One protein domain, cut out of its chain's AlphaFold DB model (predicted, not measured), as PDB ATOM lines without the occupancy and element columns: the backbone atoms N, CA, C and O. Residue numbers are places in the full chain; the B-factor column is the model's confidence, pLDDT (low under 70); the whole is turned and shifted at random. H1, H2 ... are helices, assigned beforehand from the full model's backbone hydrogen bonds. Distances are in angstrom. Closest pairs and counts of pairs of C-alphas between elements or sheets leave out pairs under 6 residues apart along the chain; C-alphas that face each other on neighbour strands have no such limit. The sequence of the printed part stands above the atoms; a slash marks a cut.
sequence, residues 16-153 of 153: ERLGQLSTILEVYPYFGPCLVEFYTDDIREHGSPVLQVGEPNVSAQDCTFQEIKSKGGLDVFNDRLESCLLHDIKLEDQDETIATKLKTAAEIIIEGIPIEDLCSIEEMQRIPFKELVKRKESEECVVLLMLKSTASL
ATOM      1  N   GLU A  16      34.024  18.444 -50.067       48.12
ATOM      2  CA  GLU A  16      34.717  18.303 -51.340       48.12
ATOM      3  C   GLU A  16      34.039  17.324 -52.310       48.12
ATOM      4  O   GLU A  16      34.075  17.578 -53.510       48.12
ATOM      5  N   ARG A  17      33.378  16.255 -51.833       51.56
ATOM      6  CA  ARG A  17      32.712  15.268 -52.707       51.56
ATOM      7  C   ARG A  17      31.323  15.719 -53.143       51.56
ATOM      8  O   ARG A  17      31.063  15.779 -54.337       51.56
ATOM      9  N   LEU A  18      30.453  16.114 -52.209       53.81
ATOM     10  CA  LEU A  18      29.106  16.593 -52.561       53.81
ATOM     11  C   LEU A  18      29.128  17.957 -53.259       53.81
ATOM     12  O   LEU A  18      28.294  18.231 -54.114       53.81
ATOM     13  N   GLY A  19      30.106  18.809 -52.936       53.78
ATOM     14  CA  GLY A  19      30.248  20.131 -53.542       53.78
ATOM     15  C   GLY A  19      30.591  20.118 -55.037       53.78
ATOM     16  O   GLY A  19      30.475  21.172 -55.669       53.78
ATOM     17  N   GLN A  20      31.003  18.970 -55.588       55.72
ATOM     18  CA  GLN A  20      31.270  18.757 -57.016       55.72
ATOM     19  C   GLN A  20      30.070  18.164 -57.770       55.72
ATOM     20  O   GLN A  20      30.016  18.267 -58.993       55.72
ATOM     21  N   LEU A  21      29.114  17.570 -57.054       63.97
ATOM     22  CA  LEU A  21      27.918  16.970 -57.635       63.97
ATOM     23  C   LEU A  21      26.867  18.059 -57.859       63.97
ATOM     24  O   LEU A  21      26.637  18.921 -57.007       63.97
ATOM     25  N   SER A  22      26.268  18.057 -59.043       69.19
ATOM     26  CA  SER A  22      25.421  19.154 -59.508       69.19
ATOM     27  C   SER A  22      23.951  18.890 -59.210       69.19
ATOM     28  O   SER A  22      23.213  19.836 -58.948       69.19
ATOM     29  N   THR A  23      23.521  17.627 -59.214       74.81
ATOM     30  CA  THR A  23      22.098  17.256 -59.150       74.81
ATOM     31  C   THR A  23      21.764  16.357 -57.963       74.81
ATOM     32  O   THR A  23      22.625  15.674 -57.410       74.81
ATOM     33  N   ILE A  24      20.480  16.310 -57.596       74.19
ATOM     34  CA  ILE A  24      19.997  15.438 -56.519       74.19
ATOM     35  C   ILE A  24      20.249  13.948 -56.803       74.19
ATOM     36  O   ILE A  24      20.548  13.205 -55.879       74.19
ATOM     37  N   LEU A  25      20.196  13.509 -58.068       76.50
ATOM     38  CA  LEU A  25      20.442  12.111 -58.447       76.50
ATOM     39  C   LEU A  25      21.889  11.682 -58.230       76.50
ATOM     40  O   LEU A  25      22.149  10.535 -57.892       76.50
ATOM     41  N   GLU A  26      22.828  12.597 -58.451       76.81
ATOM     42  CA  GLU A  26      24.246  12.330 -58.235       76.81
ATOM     43  C   GLU A  26      24.564  12.247 -56.742       76.81
ATOM     44  O   GLU A  26      25.394  11.443 -56.331       76.81
ATOM     45  N   VAL A  27      23.884  13.063 -55.933       75.50
ATOM     46  CA  VAL A  27      24.072  13.142 -54.481       75.50
ATOM     47  C   VAL A  27      23.340  12.015 -53.741       75.50
ATOM     48  O   VAL A  27      23.852  11.505 -52.748       75.50
ATOM     49  N   TYR A  28      22.171  11.595 -54.233       78.31
ATOM     50  CA  TYR A  28      21.275  10.644 -53.567       78.31
ATOM     51  C   TYR A  28      21.950   9.347 -53.074       78.31
ATOM     52  O   TYR A  28      21.730   8.987 -51.914       78.31
ATOM     53  N   PRO A  29      22.807   8.661 -53.862       79.44
ATOM     54  CA  PRO A  29      23.476   7.433 -53.423       79.44
ATOM     55  C   PRO A  29      24.417   7.624 -52.228       79.44
ATOM     56  O   PRO A  29      24.771   6.654 -51.569       79.44
ATOM     57  N   TYR A  30      24.842   8.860 -51.956       81.75
ATOM     58  CA  TYR A  30      25.767   9.175 -50.870       81.75
ATOM     59  C   TYR A  30      25.062   9.568 -49.577       81.75
ATOM     60  O   TYR A  30      25.695   9.514 -48.529       81.75
ATOM     61  N   PHE A  31      23.776   9.931 -49.610       82.06
ATOM     62  CA  PHE A  31      23.068  10.363 -48.405       82.06
ATOM     63  C   PHE A  31      23.027   9.295 -47.314       82.06
ATOM     64  O   PHE A  31      23.379   9.590 -46.177       82.06
ATOM     65  N   GLY A  32      22.626   8.071 -47.664       82.25
ATOM     66  CA  GLY A  32      22.523   6.966 -46.721       82.25
ATOM     67  C   GLY A  32      23.840   6.682 -46.003       82.25
ATOM     68  O   GLY A  32      23.879   6.796 -44.774       82.25
ATOM     69  N   PRO A  33      24.923   6.365 -46.742       85.94
ATOM     70  CA  PRO A  33      26.225   6.093 -46.141       85.94
ATOM     71  C   PRO A  33      26.726   7.251 -45.272       85.94
ATOM     72  O   PRO A  33      27.194   7.024 -44.163       85.94
ATOM     73  N   CYS A  34      26.564   8.488 -45.745       83.31
ATOM     74  CA  CYS A  34      27.003   9.679 -45.025       83.31
ATOM     75  C   CYS A  34      26.226   9.930 -43.729       83.31
ATOM     76  O   CYS A  34      26.811  10.357 -42.741       83.31
ATOM     77  N   LEU A  35      24.917   9.657 -43.701       83.38
ATOM     78  CA  LEU A  35      24.130   9.771 -42.471       83.38
ATOM     79  C   LEU A  35      24.593   8.750 -41.422       83.38
ATOM     80  O   LEU A  35      24.702   9.083 -40.243       83.38
ATOM     81  N   VAL A  36      24.879   7.520 -41.858       86.31
ATOM     82  CA  VAL A  36      25.395   6.458 -40.985       86.31
ATOM     83  C   VAL A  36      26.773   6.812 -40.442       86.31
ATOM     84  O   VAL A  36      26.985   6.707 -39.236       86.31
ATOM     85  N   GLU A  37      27.686   7.251 -41.308       85.50
ATOM     86  CA  GLU A  37      29.030   7.696 -40.926       85.50
ATOM     87  C   GLU A  37      28.948   8.842 -39.914       85.50
ATOM     88  O   GLU A  37      29.497   8.727 -38.823       85.50
ATOM     89  N   PHE A  38      28.153   9.877 -40.210       83.50
ATOM     90  CA  PHE A  38      27.958  11.024 -39.328       83.50
ATOM     91  C   PHE A  38      27.530  10.614 -37.915       83.50
ATOM     92  O   PHE A  38      28.194  10.987 -36.955       83.50
ATOM     93  N   TYR A  39      26.450   9.841 -37.766       84.44
ATOM     94  CA  TYR A  39      25.980   9.459 -36.432       84.44
ATOM     95  C   TYR A  39      26.911   8.475 -35.734       84.44
ATOM     96  O   TYR A  39      27.052   8.534 -34.515       84.44
ATOM     97  N   THR A  40      27.554   7.577 -36.480       86.00
ATOM     98  CA  THR A  40      28.540   6.659 -35.902       86.00
ATOM     99  C   THR A  40      29.701   7.452 -35.311       86.00
ATOM    100  O   THR A  40      30.012   7.277 -34.134       86.00
ATOM    101  N   ASP A  41      30.273   8.383 -36.075       84.50
ATOM    102  CA  ASP A  41      31.365   9.242 -35.620       84.50
ATOM    103  C   ASP A  41      30.929  10.135 -34.451       84.50
ATOM    104  O   ASP A  41      31.607  10.176 -33.426       84.50
ATOM    105  N   ASP A  42      29.765  10.784 -34.543       81.00
ATOM    106  CA  ASP A  42      29.247  11.687 -33.506       81.00
ATOM    107  C   ASP A  42      29.017  10.939 -32.175       81.00
ATOM    108  O   ASP A  42      29.429  11.401 -31.107       81.00
ATOM    109  N   ILE A  43      28.469   9.718 -32.217       82.94
ATOM    110  CA  ILE A  43      28.304   8.858 -31.034       82.94
ATOM    111  C   ILE A  43      29.662   8.437 -30.460       82.94
ATOM    112  O   ILE A  43      29.819   8.381 -29.238       82.94
ATOM    113  N   ARG A  44      30.657   8.146 -31.304       81.62
ATOM    114  CA  ARG A  44      32.002   7.750 -30.855       81.62
ATOM    115  C   ARG A  44      32.781   8.914 -30.249       81.62
ATOM    116  O   ARG A  44      33.456   8.722 -29.238       81.62
ATOM    117  N   GLU A  45      32.685  10.100 -30.841       81.44
ATOM    118  CA  GLU A  45      33.418  11.293 -30.415       81.44
ATOM    119  C   GLU A  45      32.773  11.989 -29.215       81.44
ATOM    120  O   GLU A  45      33.472  12.466 -28.315       81.44
ATOM    121  N   HIS A  46      31.442  12.063 -29.191       75.25
ATOM    122  CA  HIS A  46      30.710  12.860 -28.211       75.25
ATOM    123  C   HIS A  46      29.941  12.017 -27.196       75.25
ATOM    124  O   HIS A  46      29.765  12.465 -26.061       75.25
ATOM    125  N   GLY A  47      29.567  10.779 -27.524       68.44
ATOM    126  CA  GLY A  47      28.961   9.839 -26.583       68.44
ATOM    127  C   GLY A  47      27.543  10.219 -26.152       68.44
ATOM    128  O   GLY A  47      26.702  10.615 -26.955       68.44
ATOM    129  N   SER A  48      27.265  10.080 -24.848       61.19
ATOM    130  CA  SER A  48      25.923  10.207 -24.249       61.19
ATOM    131  C   SER A  48      25.118  11.469 -24.603       61.19
ATOM    132  O   SER A  48      23.896  11.345 -24.629       61.19
ATOM    133  N   PRO A  49      25.706  12.663 -24.824       64.44
ATOM    134  CA  PRO A  49      24.949  13.854 -25.190       64.44
ATOM    135  C   PRO A  49      24.203  13.709 -26.513       64.44
ATOM    136  O   PRO A  49      23.088  14.199 -26.588       64.44
ATOM    137  N   VAL A  50      24.766  13.008 -27.505       60.81
ATOM    138  CA  VAL A  50      24.147  12.792 -28.831       60.81
ATOM    139  C   VAL A  50      22.864  11.977 -28.694       60.81
ATOM    140  O   VAL A  50      21.813  12.350 -29.200       60.81
ATOM    141  N   LEU A  51      22.910  10.927 -27.872       62.22
ATOM    142  CA  LEU A  51      21.745  10.100 -27.546       62.22
ATOM    143  C   LEU A  51      20.719  10.812 -26.640       62.22
ATOM    144  O   LEU A  51      19.671  10.252 -26.337       62.22
ATOM    145  N   GLN A  52      21.022  12.029 -26.175       62.38
ATOM    146  CA  GLN A  52      20.142  12.859 -25.346       62.38
ATOM    147  C   GLN A  52      19.589  14.084 -26.093       62.38
ATOM    148  O   GLN A  52      18.844  14.851 -25.486       62.38
ATOM    149  N   VAL A  53      19.933  14.287 -27.375       59.88
ATOM    150  CA  VAL A  53      19.474  15.450 -28.168       59.88
ATOM    151  C   VAL A  53      17.982  15.360 -28.525       59.88
ATOM    152  O   VAL A  53      17.362  16.365 -28.858       59.88
ATOM    153  N   GLY A  54      17.369  14.186 -28.369       57.94
ATOM    154  CA  GLY A  54      15.971  13.951 -28.713       57.94
ATOM    155  C   GLY A  54      14.931  14.245 -27.624       57.94
ATOM    156  O   GLY A  54      15.225  14.358 -26.433       57.94
ATOM    157  N   GLU A  55      13.664  14.296 -28.035       62.84
ATOM    158  CA  GLU A  55      12.515  14.322 -27.133       62.84
ATOM    159  C   GLU A  55      12.431  12.968 -26.387       62.84
ATOM    160  O   GLU A  55      12.205  11.927 -27.008       62.84
ATOM    161  N   PRO A  56      12.579  12.941 -25.047       58.34
ATOM    162  CA  PRO A  56      12.819  11.710 -24.283       58.34
ATOM    163  C   PRO A  56      11.626  10.738 -24.230       58.34
ATOM    164  O   PRO A  56      11.736   9.671 -23.633       58.34
ATOM    165  N   ASN A  57      10.488  11.104 -24.826       62.28
ATOM    166  CA  ASN A  57       9.233  10.353 -24.770       62.28
ATOM    167  C   ASN A  57       8.660  10.024 -26.157       62.28
ATOM    168  O   ASN A  57       7.468   9.737 -26.261       62.28
ATOM    169  N   VAL A  58       9.463  10.089 -27.221       70.81
ATOM    170  CA  VAL A  58       9.010   9.648 -28.545       70.81
ATOM    171  C   VAL A  58       8.856   8.131 -28.518       70.81
ATOM    172  O   VAL A  58       9.820   7.403 -28.284       70.81
ATOM    173  N   SER A  59       7.626   7.649 -28.697       74.62
ATOM    174  CA  SER A  59       7.379   6.216 -28.803       74.62
ATOM    175  C   SER A  59       7.709   5.731 -30.213       74.62
ATOM    176  O   SER A  59       7.595   6.486 -31.177       74.62
ATOM    177  N   ALA A  60       8.028   4.445 -30.369       69.88
ATOM    178  CA  ALA A  60       8.224   3.848 -31.693       69.88
ATOM    179  C   ALA A  60       7.005   4.032 -32.627       69.88
ATOM    180  O   ALA A  60       7.155   4.072 -33.843       69.88
ATOM    181  N   GLN A  61       5.797   4.185 -32.069       70.88
ATOM    182  CA  GLN A  61       4.570   4.432 -32.837       70.88
ATOM    183  C   GLN A  61       4.486   5.870 -33.371       70.88
ATOM    184  O   GLN A  61       3.817   6.107 -34.373       70.88
ATOM    185  N   ASP A  62       5.188   6.814 -32.741       79.25
ATOM    186  CA  ASP A  62       5.283   8.205 -33.193       79.25
ATOM    187  C   ASP A  62       6.340   8.392 -34.297       79.25
ATOM    188  O   ASP A  62       6.455   9.481 -34.861       79.25
ATOM    189  N   CYS A  63       7.113   7.348 -34.615       86.44
ATOM    190  CA  CYS A  63       8.248   7.404 -35.534       86.44
ATOM    191  C   CYS A  63       7.897   7.099 -36.988       86.44
ATOM    192  O   CYS A  63       8.728   6.569 -37.710       86.44
ATOM    193  N   THR A  64       6.700   7.473 -37.441       86.31
ATOM    194  CA  THR A  64       6.385   7.526 -38.877       86.31
ATOM    195  C   THR A  64       6.524   8.961 -39.374       86.31
ATOM    196  O   THR A  64       6.257   9.912 -38.641       86.31
ATOM    197  N   PHE A  65       6.895   9.164 -40.637       82.19
ATOM    198  CA  PHE A  65       7.065  10.504 -41.206       82.19
ATOM    199  C   PHE A  65       5.809  11.372 -41.081       82.19
ATOM    200  O   PHE A  65       5.911  12.570 -40.826       82.19
ATOM    201  N   GLN A  66       4.621  10.781 -41.252       80.44
ATOM    202  CA  GLN A  66       3.355  11.504 -41.116       80.44
ATOM    203  C   GLN A  66       3.125  11.949 -39.672       80.44
ATOM    204  O   GLN A  66       2.769  13.105 -39.448       80.44
ATOM    205  N   GLU A  67       3.390  11.078 -38.695       83.38
ATOM    206  CA  GLU A  67       3.302  11.449 -37.282       83.38
ATOM    207  C   GLU A  67       4.325  12.532 -36.936       83.38
ATOM    208  O   GLU A  67       3.926  13.556 -36.392       83.38
ATOM    209  N   ILE A  68       5.594  12.395 -37.338       80.44
ATOM    210  CA  ILE A  68       6.641  13.409 -37.115       80.44
ATOM    211  C   ILE A  68       6.215  14.764 -37.705       80.44
ATOM    212  O   ILE A  68       6.263  15.788 -37.020       80.44
ATOM    213  N   LYS A  69       5.723  14.771 -38.951       78.69
ATOM    214  CA  LYS A  69       5.247  15.977 -39.646       78.69
ATOM    215  C   LYS A  69       4.011  16.598 -38.993       78.69
ATOM    216  O   LYS A  69       3.867  17.818 -38.984       78.69
ATOM    217  N   SER A  70       3.114  15.792 -38.430       78.44
ATOM    218  CA  SER A  70       1.845  16.272 -37.862       78.44
ATOM    219  C   SER A  70       1.992  17.100 -36.575       78.44
ATOM    220  O   SER A  70       1.046  17.788 -36.184       78.44
ATOM    221  N   LYS A  71       3.146  17.039 -35.894       70.00
ATOM    222  CA  LYS A  71       3.304  17.534 -34.512       70.00
ATOM    223  C   LYS A  71       3.835  18.964 -34.394       70.00
ATOM    224  O   LYS A  71       3.888  19.471 -33.274       70.00
ATOM    225  N   GLY A  72       4.199  19.651 -35.481       66.75
ATOM    226  CA  GLY A  72       4.673  21.034 -35.362       66.75
ATOM    227  C   GLY A  72       5.353  21.626 -36.595       66.75
ATOM    228  O   GLY A  72       5.131  21.198 -37.721       66.75
ATOM    229  N   GLY A  73       6.151  22.672 -36.357       70.06
ATOM    230  CA  GLY A  73       7.001  23.299 -37.369       70.06
ATOM    231  C   GLY A  73       8.310  22.536 -37.596       70.06
ATOM    232  O   GLY A  73       8.625  21.589 -36.884       70.06
ATOM    233  N   LEU A  74       9.090  22.999 -38.570       67.50
ATOM    234  CA  LEU A  74      10.313  22.360 -39.067       67.50
ATOM    235  C   LEU A  74      11.353  22.009 -37.981       67.50
ATOM    236  O   LEU A  74      11.985  20.961 -38.051       67.50
ATOM    237  N   ASP A  75      11.498  22.848 -36.952       68.50
ATOM    238  CA  ASP A  75      12.424  22.581 -35.841       68.50
ATOM    239  C   ASP A  75      11.979  21.352 -35.027       68.50
ATOM    240  O   ASP A  75      12.766  20.447 -34.775       68.50
ATOM    241  N   VAL A  76      10.678  21.256 -34.722       72.38
ATOM    242  CA  VAL A  76      10.080  20.100 -34.025       72.38
ATOM    243  C   VAL A  76      10.163  18.838 -34.884       72.38
ATOM    244  O   VAL A  76      10.358  17.743 -34.360       72.38
ATOM    245  N   PHE A  77      10.026  18.988 -36.204       74.69
ATOM    246  CA  PHE A  77      10.189  17.894 -37.158       74.69
ATOM    247  C   PHE A  77      11.613  17.322 -37.116       74.69
ATOM    248  O   PHE A  77      11.771  16.109 -36.992       74.69
ATOM    249  N   ASN A  78      12.637  18.180 -37.165       75.56
ATOM    250  CA  ASN A  78      14.037  17.755 -37.145       75.56
ATOM    251  C   ASN A  78      14.422  17.102 -35.807       75.56
ATOM    252  O   ASN A  78      14.999  16.014 -35.822       75.56
ATOM    253  N   ASP A  79      14.029  17.691 -34.673       76.94
ATOM    254  CA  ASP A  79      14.318  17.136 -33.340       76.94
ATOM    255  C   ASP A  79      13.670  15.752 -33.153       76.94
ATOM    256  O   ASP A  79      14.290  14.805 -32.659       76.94
ATOM    257  N   ARG A  80      12.412  15.592 -33.584       78.69
ATOM    258  CA  ARG A  80      11.707  14.301 -33.518       78.69
ATOM    259  C   ARG A  80      12.295  13.271 -34.467       78.69
ATOM    260  O   ARG A  80      12.377  12.101 -34.103       78.69
ATOM    261  N   LEU A  81      12.714  13.689 -35.657       83.56
ATOM    262  CA  LEU A  81      13.368  12.803 -36.605       83.56
ATOM    263  C   LEU A  81      14.681  12.251 -36.040       83.56
ATOM    264  O   LEU A  81      14.901  11.042 -36.086       83.56
ATOM    265  N   GLU A  82      15.518  13.119 -35.477       83.69
ATOM    266  CA  GLU A  82      16.760  12.726 -34.809       83.69
ATOM    267  C   GLU A  82      16.476  11.781 -33.630       83.69
ATOM    268  O   GLU A  82      17.089  10.720 -33.525       83.69
ATOM    269  N   SER A  83      15.456  12.087 -32.820       83.62
ATOM    270  CA  SER A  83      14.997  11.212 -31.729       83.62
ATOM    271  C   SER A  83      14.626   9.809 -32.219       83.62
ATOM    272  O   SER A  83      15.015   8.817 -31.609       83.62
ATOM    273  N   CYS A  84      13.880   9.721 -33.322       87.56
ATOM    274  CA  CYS A  84      13.448   8.454 -33.906       87.56
ATOM    275  C   CYS A  84      14.602   7.653 -34.507       87.56
ATOM    276  O   CYS A  84      14.650   6.437 -34.339       87.56
ATOM    277  N   LEU A  85      15.546   8.318 -35.179       88.44
ATOM    278  CA  LEU A  85      16.726   7.667 -35.751       88.44
ATOM    279  C   LEU A  85      17.633   7.068 -34.672       88.44
ATOM    280  O   LEU A  85      18.190   5.988 -34.862       88.44
ATOM    281  N   LEU A  86      17.772   7.763 -33.543       87.62
ATOM    282  CA  LEU A  86      18.691   7.389 -32.470       87.62
ATOM    283  C   LEU A  86      18.047   6.544 -31.362       87.62
ATOM    284  O   LEU A  86      18.765   6.067 -30.485       87.62
ATOM    285  N   HIS A  87      16.726   6.330 -31.402       85.12
ATOM    286  CA  HIS A  87      15.940   5.751 -30.305       85.12
ATOM    287  C   HIS A  87      16.510   4.438 -29.747       85.12
ATOM    288  O   HIS A  87      16.622   4.270 -28.532       85.12
ATOM    289  N   ASP A  88      16.893   3.520 -30.635       86.81
ATOM    290  CA  ASP A  88      17.345   2.177 -30.260       86.81
ATOM    291  C   ASP A  88      18.868   2.059 -30.099       86.81
ATOM    292  O   ASP A  88      19.379   0.977 -29.772       86.81
ATOM    293  N   ILE A  89      19.615   3.139 -30.343       88.81
ATOM    294  CA  ILE A  89      21.078   3.127 -30.354       88.81
ATOM    295  C   ILE A  89      21.627   3.289 -28.936       88.81
ATOM    296  O   ILE A  89      21.167   4.105 -28.140       88.81
ATOM    297  N   LYS A  90      22.640   2.487 -28.614       88.06
ATOM    298  CA  LYS A  90      23.315   2.459 -27.317       88.06
ATOM    299  C   LYS A  90      24.795   2.767 -27.481       88.06
ATOM    300  O   LYS A  90      25.390   2.472 -28.512       88.06
ATOM    301  N   LEU A  91      25.413   3.308 -26.433       85.62
ATOM    302  CA  LEU A  91      26.834   3.681 -26.456       85.62
ATOM    303  C   LEU A  91      27.757   2.479 -26.690       85.62
ATOM    304  O   LEU A  91      28.815   2.614 -27.300       85.62
ATOM    305  N   GLU A  92      27.360   1.308 -26.199       88.19
ATOM    306  CA  GLU A  92      28.095   0.056 -26.352       88.19
ATOM    307  C   GLU A  92      27.910  -0.631 -27.714       88.19
ATOM    308  O   GLU A  92      28.615  -1.605 -27.996       88.19
ATOM    309  N   ASP A  93      26.985  -0.155 -28.556       91.31
ATOM    310  CA  ASP A  93      26.787  -0.724 -29.888       91.31
ATOM    311  C   ASP A  93      28.063  -0.567 -30.720       91.31
ATOM    312  O   ASP A  93      28.740   0.458 -30.654       91.31
ATOM    313  N   GLN A  94      28.395  -1.585 -31.516       93.31
ATOM    314  CA  GLN A  94      29.485  -1.539 -32.498       93.31
ATOM    315  C   GLN A  94      29.038  -0.785 -33.758       93.31
ATOM    316  O   GLN A  94      27.839  -0.682 -34.009       93.31
ATOM    317  N   ASP A  95      29.977  -0.307 -34.575       90.06
ATOM    318  CA  ASP A  95      29.673   0.523 -35.759       90.06
ATOM    319  C   ASP A  95      28.680  -0.170 -36.712       90.06
ATOM    320  O   ASP A  95      27.695   0.425 -37.140       90.06
ATOM    321  N   GLU A  96      28.850  -1.475 -36.954       93.44
ATOM    322  CA  GLU A  96      27.917  -2.277 -37.765       93.44
ATOM    323  C   GLU A  96      26.507  -2.363 -37.148       93.44
ATOM    324  O   GLU A  96      25.498  -2.412 -37.857       93.44
ATOM    325  N   THR A  97      26.418  -2.367 -35.815       94.25
ATOM    326  CA  THR A  97      25.138  -2.380 -35.088       94.25
ATOM    327  C   THR A  97      24.451  -1.019 -35.173       94.25
ATOM    328  O   THR A  97      23.248  -0.972 -35.419       94.25
ATOM    329  N   ILE A  98      25.208   0.073 -35.035       91.19
ATOM    330  CA  ILE A  98      24.719   1.446 -35.211       91.19
ATOM    331  C   ILE A  98      24.165   1.616 -36.630       91.19
ATOM    332  O   ILE A  98      23.017   2.025 -36.795       91.19
ATOM    333  N   ALA A  99      24.928   1.206 -37.648       91.31
ATOM    334  CA  ALA A  99      24.506   1.254 -39.046       91.31
ATOM    335  C   ALA A  99      23.198   0.488 -39.292       91.31
ATOM    336  O   ALA A  99      22.275   1.008 -39.921       91.31
ATOM    337  N   THR A 100      23.090  -0.728 -38.745       95.19
ATOM    338  CA  THR A 100      21.880  -1.556 -38.861       95.19
ATOM    339  C   THR A 100      20.673  -0.881 -38.208       95.19
ATOM    340  O   THR A 100      19.598  -0.838 -38.802       95.19
ATOM    341  N   LYS A 101      20.840  -0.312 -37.010       94.38
ATOM    342  CA  LYS A 101      19.755   0.368 -36.289       94.38
ATOM    343  C   LYS A 101      19.296   1.641 -36.994       94.38
ATOM    344  O   LYS A 101      18.095   1.848 -37.115       94.38
ATOM    345  N   LEU A 102      20.225   2.442 -37.517       92.19
ATOM    346  CA  LEU A 102      19.902   3.631 -38.313       92.19
ATOM    347  C   LEU A 102      19.131   3.273 -39.585       92.19
ATOM    348  O   LEU A 102      18.151   3.939 -39.915       92.19
ATOM    349  N   LYS A 103      19.539   2.201 -40.276       94.19
ATOM    350  CA  LYS A 103      18.801   1.673 -41.427       94.19
ATOM    351  C   LYS A 103      17.374   1.283 -41.038       94.19
ATOM    352  O   LYS A 103      16.433   1.758 -41.666       94.19
ATOM    353  N   THR A 104      17.210   0.459 -40.003       93.88
ATOM    354  CA  THR A 104      15.885   0.007 -39.552       93.88
ATOM    355  C   THR A 104      15.007   1.174 -39.098       93.88
ATOM    356  O   THR A 104      13.832   1.228 -39.451       93.88
ATOM    357  N   ALA A 105      15.563   2.148 -38.377       92.12
ATOM    358  CA  ALA A 105      14.829   3.349 -37.999       92.12
ATOM    359  C   ALA A 105      14.378   4.140 -39.237       92.12
ATOM    360  O   ALA A 105      13.220   4.547 -39.318       92.12
ATOM    361  N   ALA A 106      15.253   4.308 -40.234       91.94
ATOM    362  CA  ALA A 106      14.902   4.973 -41.484       91.94
ATOM    363  C   ALA A 106      13.788   4.236 -42.247       91.94
ATOM    364  O   ALA A 106      12.878   4.898 -42.739       91.94
ATOM    365  N   GLU A 107      13.824   2.897 -42.303       92.06
ATOM    366  CA  GLU A 107      12.764   2.057 -42.889       92.06
ATOM    367  C   GLU A 107      11.407   2.289 -42.204       92.06
ATOM    368  O   GLU A 107      10.409   2.485 -42.896       92.06
ATOM    369  N   ILE A 108      11.382   2.327 -40.867       90.12
ATOM    370  CA  ILE A 108      10.169   2.591 -40.073       90.12
ATOM    371  C   ILE A 108       9.638   4.003 -40.345       90.12
ATOM    372  O   ILE A 108       8.446   4.188 -40.589       90.12
ATOM    373  N   ILE A 109      10.520   5.007 -40.359       89.50
ATOM    374  CA  ILE A 109      10.121   6.404 -40.573       89.50
ATOM    375  C   ILE A 109       9.450   6.590 -41.929       89.50
ATOM    376  O   ILE A 109       8.438   7.286 -42.023       89.50
ATOM    377  N   ILE A 110       9.983   5.974 -42.981       87.56
ATOM    378  CA  ILE A 110       9.455   6.137 -44.341       87.56
ATOM    379  C   ILE A 110       8.364   5.126 -44.708       87.56
ATOM    380  O   ILE A 110       7.897   5.132 -45.853       87.56
ATOM    381  N   GLU A 111       7.972   4.252 -43.779       86.44
ATOM    382  CA  GLU A 111       7.007   3.191 -44.038       86.44
ATOM    383  C   GLU A 111       5.689   3.770 -44.581       86.44
ATOM    384  O   GLU A 111       5.131   4.739 -44.062       86.44
ATOM    385  N   GLY A 112       5.196   3.193 -45.678       69.44
ATOM    386  CA  GLY A 112       3.922   3.594 -46.279       69.44
ATOM    387  C   GLY A 112       3.939   4.922 -47.049       69.44
ATOM    388  O   GLY A 112       2.878   5.358 -47.491       69.44
ATOM    389  N   ILE A 113       5.101   5.551 -47.257       75.06
ATOM    390  CA  ILE A 113       5.220   6.771 -48.068       75.06
ATOM    391  C   ILE A 113       5.498   6.423 -49.539       75.06
ATOM    392  O   ILE A 113       6.639   6.071 -49.878       75.06
ATOM    393  N   PRO A 114       4.525   6.588 -50.453       61.03
ATOM    394  CA  PRO A 114       4.797   6.471 -51.881       61.03
ATOM    395  C   PRO A 114       5.854   7.499 -52.325       61.03
ATOM    396  O   PRO A 114       5.858   8.654 -51.905       61.03
ATOM    397  N   ILE A 115       6.802   7.059 -53.163       55.38
ATOM    398  CA  ILE A 115       7.921   7.884 -53.661       55.38
ATOM    399  C   ILE A 115       7.437   9.089 -54.472       55.38
ATOM    400  O   ILE A 115       8.086  10.130 -54.454       55.38
ATOM    401  N   GLU A 116       6.292   8.945 -55.125       56.28
ATOM    402  CA  GLU A 116       5.786   9.878 -56.127       56.28
ATOM    403  C   GLU A 116       4.962  11.030 -55.524       56.28
ATOM    404  O   GLU A 116       4.878  12.089 -56.140       56.28
ATOM    405  N   ASP A 117       4.420  10.880 -54.307       54.69
ATOM    406  CA  ASP A 117       3.391  11.802 -53.792       54.69
ATOM    407  C   ASP A 117       3.920  13.017 -53.017       54.69
ATOM    408  O   ASP A 117       3.198  14.002 -52.870       54.69
ATOM    409  N   LEU A 118       5.147  12.980 -52.487       57.22
ATOM    410  CA  LEU A 118       5.638  14.063 -51.617       57.22
ATOM    411  C   LEU A 118       6.659  14.979 -52.280       57.22
ATOM    412  O   LEU A 118       6.752  16.147 -51.913       57.22
ATOM    413  N   CYS A 119       7.424  14.463 -53.240       69.81
ATOM    414  CA  CYS A 119       8.542  15.189 -53.818       69.81
ATOM    415  C   CYS A 119       8.667  14.858 -55.298       69.81
ATOM    416  O   CYS A 119       9.030  13.739 -55.658       69.81
ATOM    417  N   SER A 120       8.405  15.839 -56.163       69.31
ATOM    418  CA  SER A 120       8.599  15.670 -57.600       69.31
ATOM    419  C   SER A 120      10.088  15.517 -57.899       69.31
ATOM    420  O   SER A 120      10.843  16.490 -57.972       69.31
ATOM    421  N   ILE A 121      10.531  14.268 -58.053       67.06
ATOM    422  CA  ILE A 121      11.916  13.936 -58.404       67.06
ATOM    423  C   ILE A 121      12.319  14.664 -59.693       67.06
ATOM    424  O   ILE A 121      13.439  15.162 -59.787       67.06
ATOM    425  N   GLU A 122      11.400  14.804 -60.649       66.19
ATOM    426  CA  GLU A 122      11.626  15.539 -61.897       66.19
ATOM    427  C   GLU A 122      11.863  17.041 -61.685       66.19
ATOM    428  O   GLU A 122      12.698  17.633 -62.369       66.19
ATOM    429  N   GLU A 123      11.161  17.681 -60.745       68.81
ATOM    430  CA  GLU A 123      11.401  19.092 -60.408       68.81
ATOM    431  C   GLU A 123      12.725  19.267 -59.665       68.81
ATOM    432  O   GLU A 123      13.499  20.173 -59.980       68.81
ATOM    433  N   MET A 124      13.036  18.360 -58.737       69.00
ATOM    434  CA  MET A 124      14.283  18.391 -57.971       69.00
ATOM    435  C   MET A 124      15.517  18.112 -58.838       69.00
ATOM    436  O   MET A 124      16.584  18.663 -58.582       69.00
ATOM    437  N   GLN A 125      15.384  17.315 -59.901       67.69
ATOM    438  CA  GLN A 125      16.443  17.084 -60.891       67.69
ATOM    439  C   GLN A 125      16.839  18.346 -61.665       67.69
ATOM    440  O   GLN A 125      17.968  18.440 -62.145       67.69
ATOM    441  N   ARG A 126      15.926  19.313 -61.808       73.00
ATOM    442  CA  ARG A 126      16.160  20.548 -62.575       73.00
ATOM    443  C   ARG A 126      16.857  21.634 -61.763       73.00
ATOM    444  O   ARG A 126      17.284  22.634 -62.339       73.00
ATOM    445  N   ILE A 127      16.956  21.459 -60.447       74.19
ATOM    446  CA  ILE A 127      17.540  22.436 -59.534       74.19
ATOM    447  C   ILE A 127      18.897  21.900 -59.068       74.19
ATOM    448  O   ILE A 127      18.975  20.762 -58.599       74.19
ATOM    449  N   PRO A 128      19.976  22.697 -59.153       77.94
ATOM    450  CA  PRO A 128      21.250  22.294 -58.591       77.94
ATOM    451  C   PRO A 128      21.119  21.973 -57.100       77.94
ATOM    452  O   PRO A 128      20.488  22.732 -56.363       77.94
ATOM    453  N   PHE A 129      21.757  20.904 -56.619       74.88
ATOM    454  CA  PHE A 129      21.611  20.473 -55.220       74.88
ATOM    455  C   PHE A 129      21.917  21.606 -54.219       74.88
ATOM    456  O   PHE A 129      21.163  21.833 -53.276       74.88
ATOM    457  N   LYS A 130      22.958  22.406 -54.494       74.69
ATOM    458  CA  LYS A 130      23.345  23.584 -53.690       74.69
ATOM    459  C   LYS A 130      22.286  24.685 -53.619       74.69
ATOM    460  O   LYS A 130      22.331  25.511 -52.709       74.69
ATOM    461  N   GLU A 131      21.403  24.770 -54.606       75.00
ATOM    462  CA  GLU A 131      20.270  25.695 -54.587       75.00
ATOM    463  C   GLU A 131      19.067  25.072 -53.895       75.00
ATOM    464  O   GLU A 131      18.351  25.770 -53.185       75.00
ATOM    465  N   LEU A 132      18.874  23.765 -54.064       73.12
ATOM    466  CA  LEU A 132      17.771  23.018 -53.477       73.12
ATOM    467  C   LEU A 132      17.837  23.023 -51.942       73.12
ATOM    468  O   LEU A 132      16.843  23.341 -51.301       73.12
ATOM    469  N   VAL A 133      19.023  22.831 -51.351       72.06
ATOM    470  CA  VAL A 133      19.227  22.905 -49.884       72.06
ATOM    471  C   VAL A 133      19.016  24.301 -49.286       72.06
ATOM    472  O   VAL A 133      18.930  24.454 -48.074       72.06
ATOM    473  N   LYS A 134      18.932  25.348 -50.117       73.00
ATOM    474  CA  LYS A 134      18.634  26.718 -49.662       73.00
ATOM    475  C   LYS A 134      17.140  27.026 -49.672       73.00
ATOM    476  O   LYS A 134      16.733  28.080 -49.178       73.00
ATOM    477  N   ARG A 135      16.322  26.154 -50.267       73.50
ATOM    478  CA  ARG A 135      14.872  26.324 -50.360       73.50
ATOM    479  C   ARG A 135      14.210  25.588 -49.207       73.50
ATOM    480  O   ARG A 135      14.205  24.364 -49.174       73.50
ATOM    481  N   LYS A 136      13.586  26.340 -48.297       69.44
ATOM    482  CA  LYS A 136      12.840  25.767 -47.162       69.44
ATOM    483  C   LYS A 136      11.760  24.776 -47.606       69.44
ATOM    484  O   LYS A 136      11.565  23.753 -46.972       69.44
ATOM    485  N   GLU A 137      11.095  25.055 -48.726       71.00
ATOM    486  CA  GLU A 137      10.069  24.179 -49.313       71.00
ATOM    487  C   GLU A 137      10.609  22.829 -49.817       71.00
ATOM    488  O   GLU A 137       9.835  21.909 -50.049       71.00
ATOM    489  N   SER A 138      11.928  22.701 -49.993       74.19
ATOM    490  CA  SER A 138      12.584  21.470 -50.442       74.19
ATOM    491  C   SER A 138      13.229  20.685 -49.298       74.19
ATOM    492  O   SER A 138      13.699  19.574 -49.526       74.19
ATOM    493  N   GLU A 139      13.247  21.227 -48.079       74.44
ATOM    494  CA  GLU A 139      13.940  20.638 -46.930       74.44
ATOM    495  C   GLU A 139      13.358  19.273 -46.542       74.44
ATOM    496  O   GLU A 139      14.087  18.284 -46.496       74.44
ATOM    497  N   GLU A 140      12.032  19.180 -46.390       75.50
ATOM    498  CA  GLU A 140      11.334  17.912 -46.115       75.50
ATOM    499  C   GLU A 140      11.633  16.854 -47.189       75.50
ATOM    500  O   GLU A 140      11.755  15.664 -46.895       75.50
ATOM    501  N   CYS A 141      11.796  17.293 -48.440       77.81
ATOM    502  CA  CYS A 141      12.107  16.411 -49.554       77.81
ATOM    503  C   CYS A 141      13.541  15.902 -49.535       77.81
ATOM    504  O   CYS A 141      13.765  14.718 -49.781       77.81
ATOM    505  N   VAL A 142      14.507  16.761 -49.214       79.44
ATOM    506  CA  VAL A 142      15.894  16.328 -49.010       79.44
ATOM    507  C   VAL A 142      15.954  15.325 -47.869       79.44
ATOM    508  O   VAL A 142      16.539  14.262 -48.041       79.44
ATOM    509  N   VAL A 143      15.287  15.610 -46.751       80.69
ATOM    510  CA  VAL A 143      15.219  14.702 -45.602       80.69
ATOM    511  C   VAL A 143      14.613  13.354 -45.983       80.69
ATOM    512  O   VAL A 143      15.202  12.314 -45.695       80.69
ATOM    513  N   LEU A 144      13.484  13.343 -46.693       81.50
ATOM    514  CA  LEU A 144      12.855  12.103 -47.145       81.50
ATOM    515  C   LEU A 144      13.771  11.292 -48.076       81.50
ATOM    516  O   LEU A 144      13.826  10.066 -47.980       81.50
ATOM    517  N   LEU A 145      14.497  11.964 -48.972       80.88
ATOM    518  CA  LEU A 145      15.480  11.326 -49.845       80.88
ATOM    519  C   LEU A 145      16.674  10.773 -49.059       80.88
ATOM    520  O   LEU A 145      17.140   9.679 -49.375       80.88
ATOM    521  N   MET A 146      17.142  11.483 -48.031       84.50
ATOM    522  CA  MET A 146      18.186  10.975 -47.143       84.50
ATOM    523  C   MET A 146      17.730   9.694 -46.447       84.50
ATOM    524  O   MET A 146      18.411   8.680 -46.560       84.50
ATOM    525  N   LEU A 147      16.545   9.704 -45.829       87.00
ATOM    526  CA  LEU A 147      15.993   8.540 -45.130       87.00
ATOM    527  C   LEU A 147      15.789   7.345 -46.067       87.00
ATOM    528  O   LEU A 147      16.135   6.222 -45.716       87.00
ATOM    529  N   LYS A 148      15.297   7.579 -47.289       85.25
ATOM    530  CA  LYS A 148      15.167   6.531 -48.315       85.25
ATOM    531  C   LYS A 148      16.509   5.935 -48.723       85.25
ATOM    532  O   LYS A 148      16.615   4.719 -48.868       85.25
ATOM    533  N   SER A 149      17.524   6.776 -48.894       85.81
ATOM    534  CA  SER A 149      18.884   6.327 -49.191       85.81
ATOM    535  C   SER A 149      19.451   5.489 -48.038       85.81
ATOM    536  O   SER A 149      19.963   4.402 -48.282       85.81
ATOM    537  N   THR A 150      19.268   5.919 -46.782       89.19
ATOM    538  CA  THR A 150      19.671   5.162 -45.581       89.19
ATOM    539  C   THR A 150      18.951   3.821 -45.463       89.19
ATOM    540  O   THR A 150      19.593   2.806 -45.215       89.19
ATOM    541  N   ALA A 151      17.637   3.792 -45.686       89.62
ATOM    542  CA  ALA A 151      16.837   2.569 -45.668       89.62
ATOM    543  C   ALA A 151      17.244   1.568 -46.769       89.62
ATOM    544  O   ALA A 151      17.002   0.372 -46.641       89.62
ATOM    545  N   SER A 152      17.868   2.043 -47.852       88.00
ATOM    546  CA  SER A 152      18.277   1.214 -48.996       88.00
ATOM    547  C   SER A 152      19.688   0.619 -48.878       88.00
ATOM    548  O   SER A 152      20.095  -0.103 -49.790       88.00
ATOM    549  N   LEU A 153      20.438   0.948 -47.817       85.44
ATOM    550  CA  LEU A 153      21.781   0.406 -47.541       85.44
ATOM    551  C   LEU A 153      21.768  -1.110 -47.338       85.44
ATOM    552  O   LEU A 153      22.723  -1.779 -47.781       85.44
TER     553      LEU A 153
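AT A GLANCE: This is residues 16 to 153 of the 153 residues of an uncharacterized protein of Blattella germanica (UniProt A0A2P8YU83). What does the model look like? A long kinked helix, H1, runs along one side, and the last turns of H8 come up to it at about a right angle, with H4 crossing both; H3 stands beside H8, joined to H2 as a helical hairpin. The short helices H6 and H7 sit by the end of H1 where it begins, at residue 24, while H5 lies away from H1, with its Leu 118 close to Cys 141 of H8. What is it made of? The printed part has 138 residues with eight named helices, H1 to H8 in chain order, and no named strand: the class is all helix, with mostly crossed packing. It is compact, with a radius of gyration of the C-alphas of 14.9 A and spans of 43 by 34 by 23 A.

HOW THE PARTS SIT: What does H1 touch? H1, residues 24 to 46, and H4, residues 95 to 109, are the hubs, touching three helices each; H1 touches H4 with residues 36 to 40 alone, closest C-alphas Val 36 and Ala 99 at 5.6 A, at a steep tilt of 55 degrees, opposite ways. With residues 28 to 36 alone H1 touches H8, residues 136 to 151, about perpendicular at 76 degrees, closest C-alphas Gly 32 and Thr 150 at 3.6 A. H1 and H6, residues 121 to 125, only just touch, with 3 pairs of C-alphas within 8 A, the closest Ile 24 and Gln 125 at 5.9 A. How do the others sit? H2, residues 65 to 70, and H3, residues 74 to 86, form a hairpin at a tilt of 37 degrees, only just steep, with the closest C-alphas, Ile 68 and Phe 77, 5.7 A apart. H4 touches H3, closest C-alphas Leu 85 and Ala 105 at 5.2 A, and H8, closest C-alphas Lys 103 and Ala 151 at 4.8 A. H5, residues 115 to 118, and H7, residues 129 to 132, are each close to H8 but not clearly touching, with closest C-alphas at 7.2 A and 6.2 A. Are the helix backbones complete? In H2, H3, H4 and H6 every O i to N i+4 pair is within hydrogen-bond range; H1 has 14 of 19 and H8 10 of 12, while H5 and H7 are too short for such a pair.

IN THESE COORDINATES: Where do the helices begin and end? H1 begins at C-alpha 24 (19.997, 15.438, -56.519), and H8 ends at C-alpha 151 (16.837, 2.569, -45.668). How long are they? From first to last C-alpha H1 measures 30.4 A, H3 18.4 A, H4 21.0 A and H8 23.6 A. Does H1 run straight? It has a kink of 42 degrees near residue 31.

THE WHOLE: How large is it? The C-alphas farthest apart, Glu 92 and Arg 126, are 43.3 A apart, and the printed part has no cut. Which link is long? H1 to H2, residues 47 to 64. Where is confidence low? The mean pLDDT of the printed part is 77.2, and 36 residues are under 70, among them residues 16 to 22, 47 to 57 and 114 to 125.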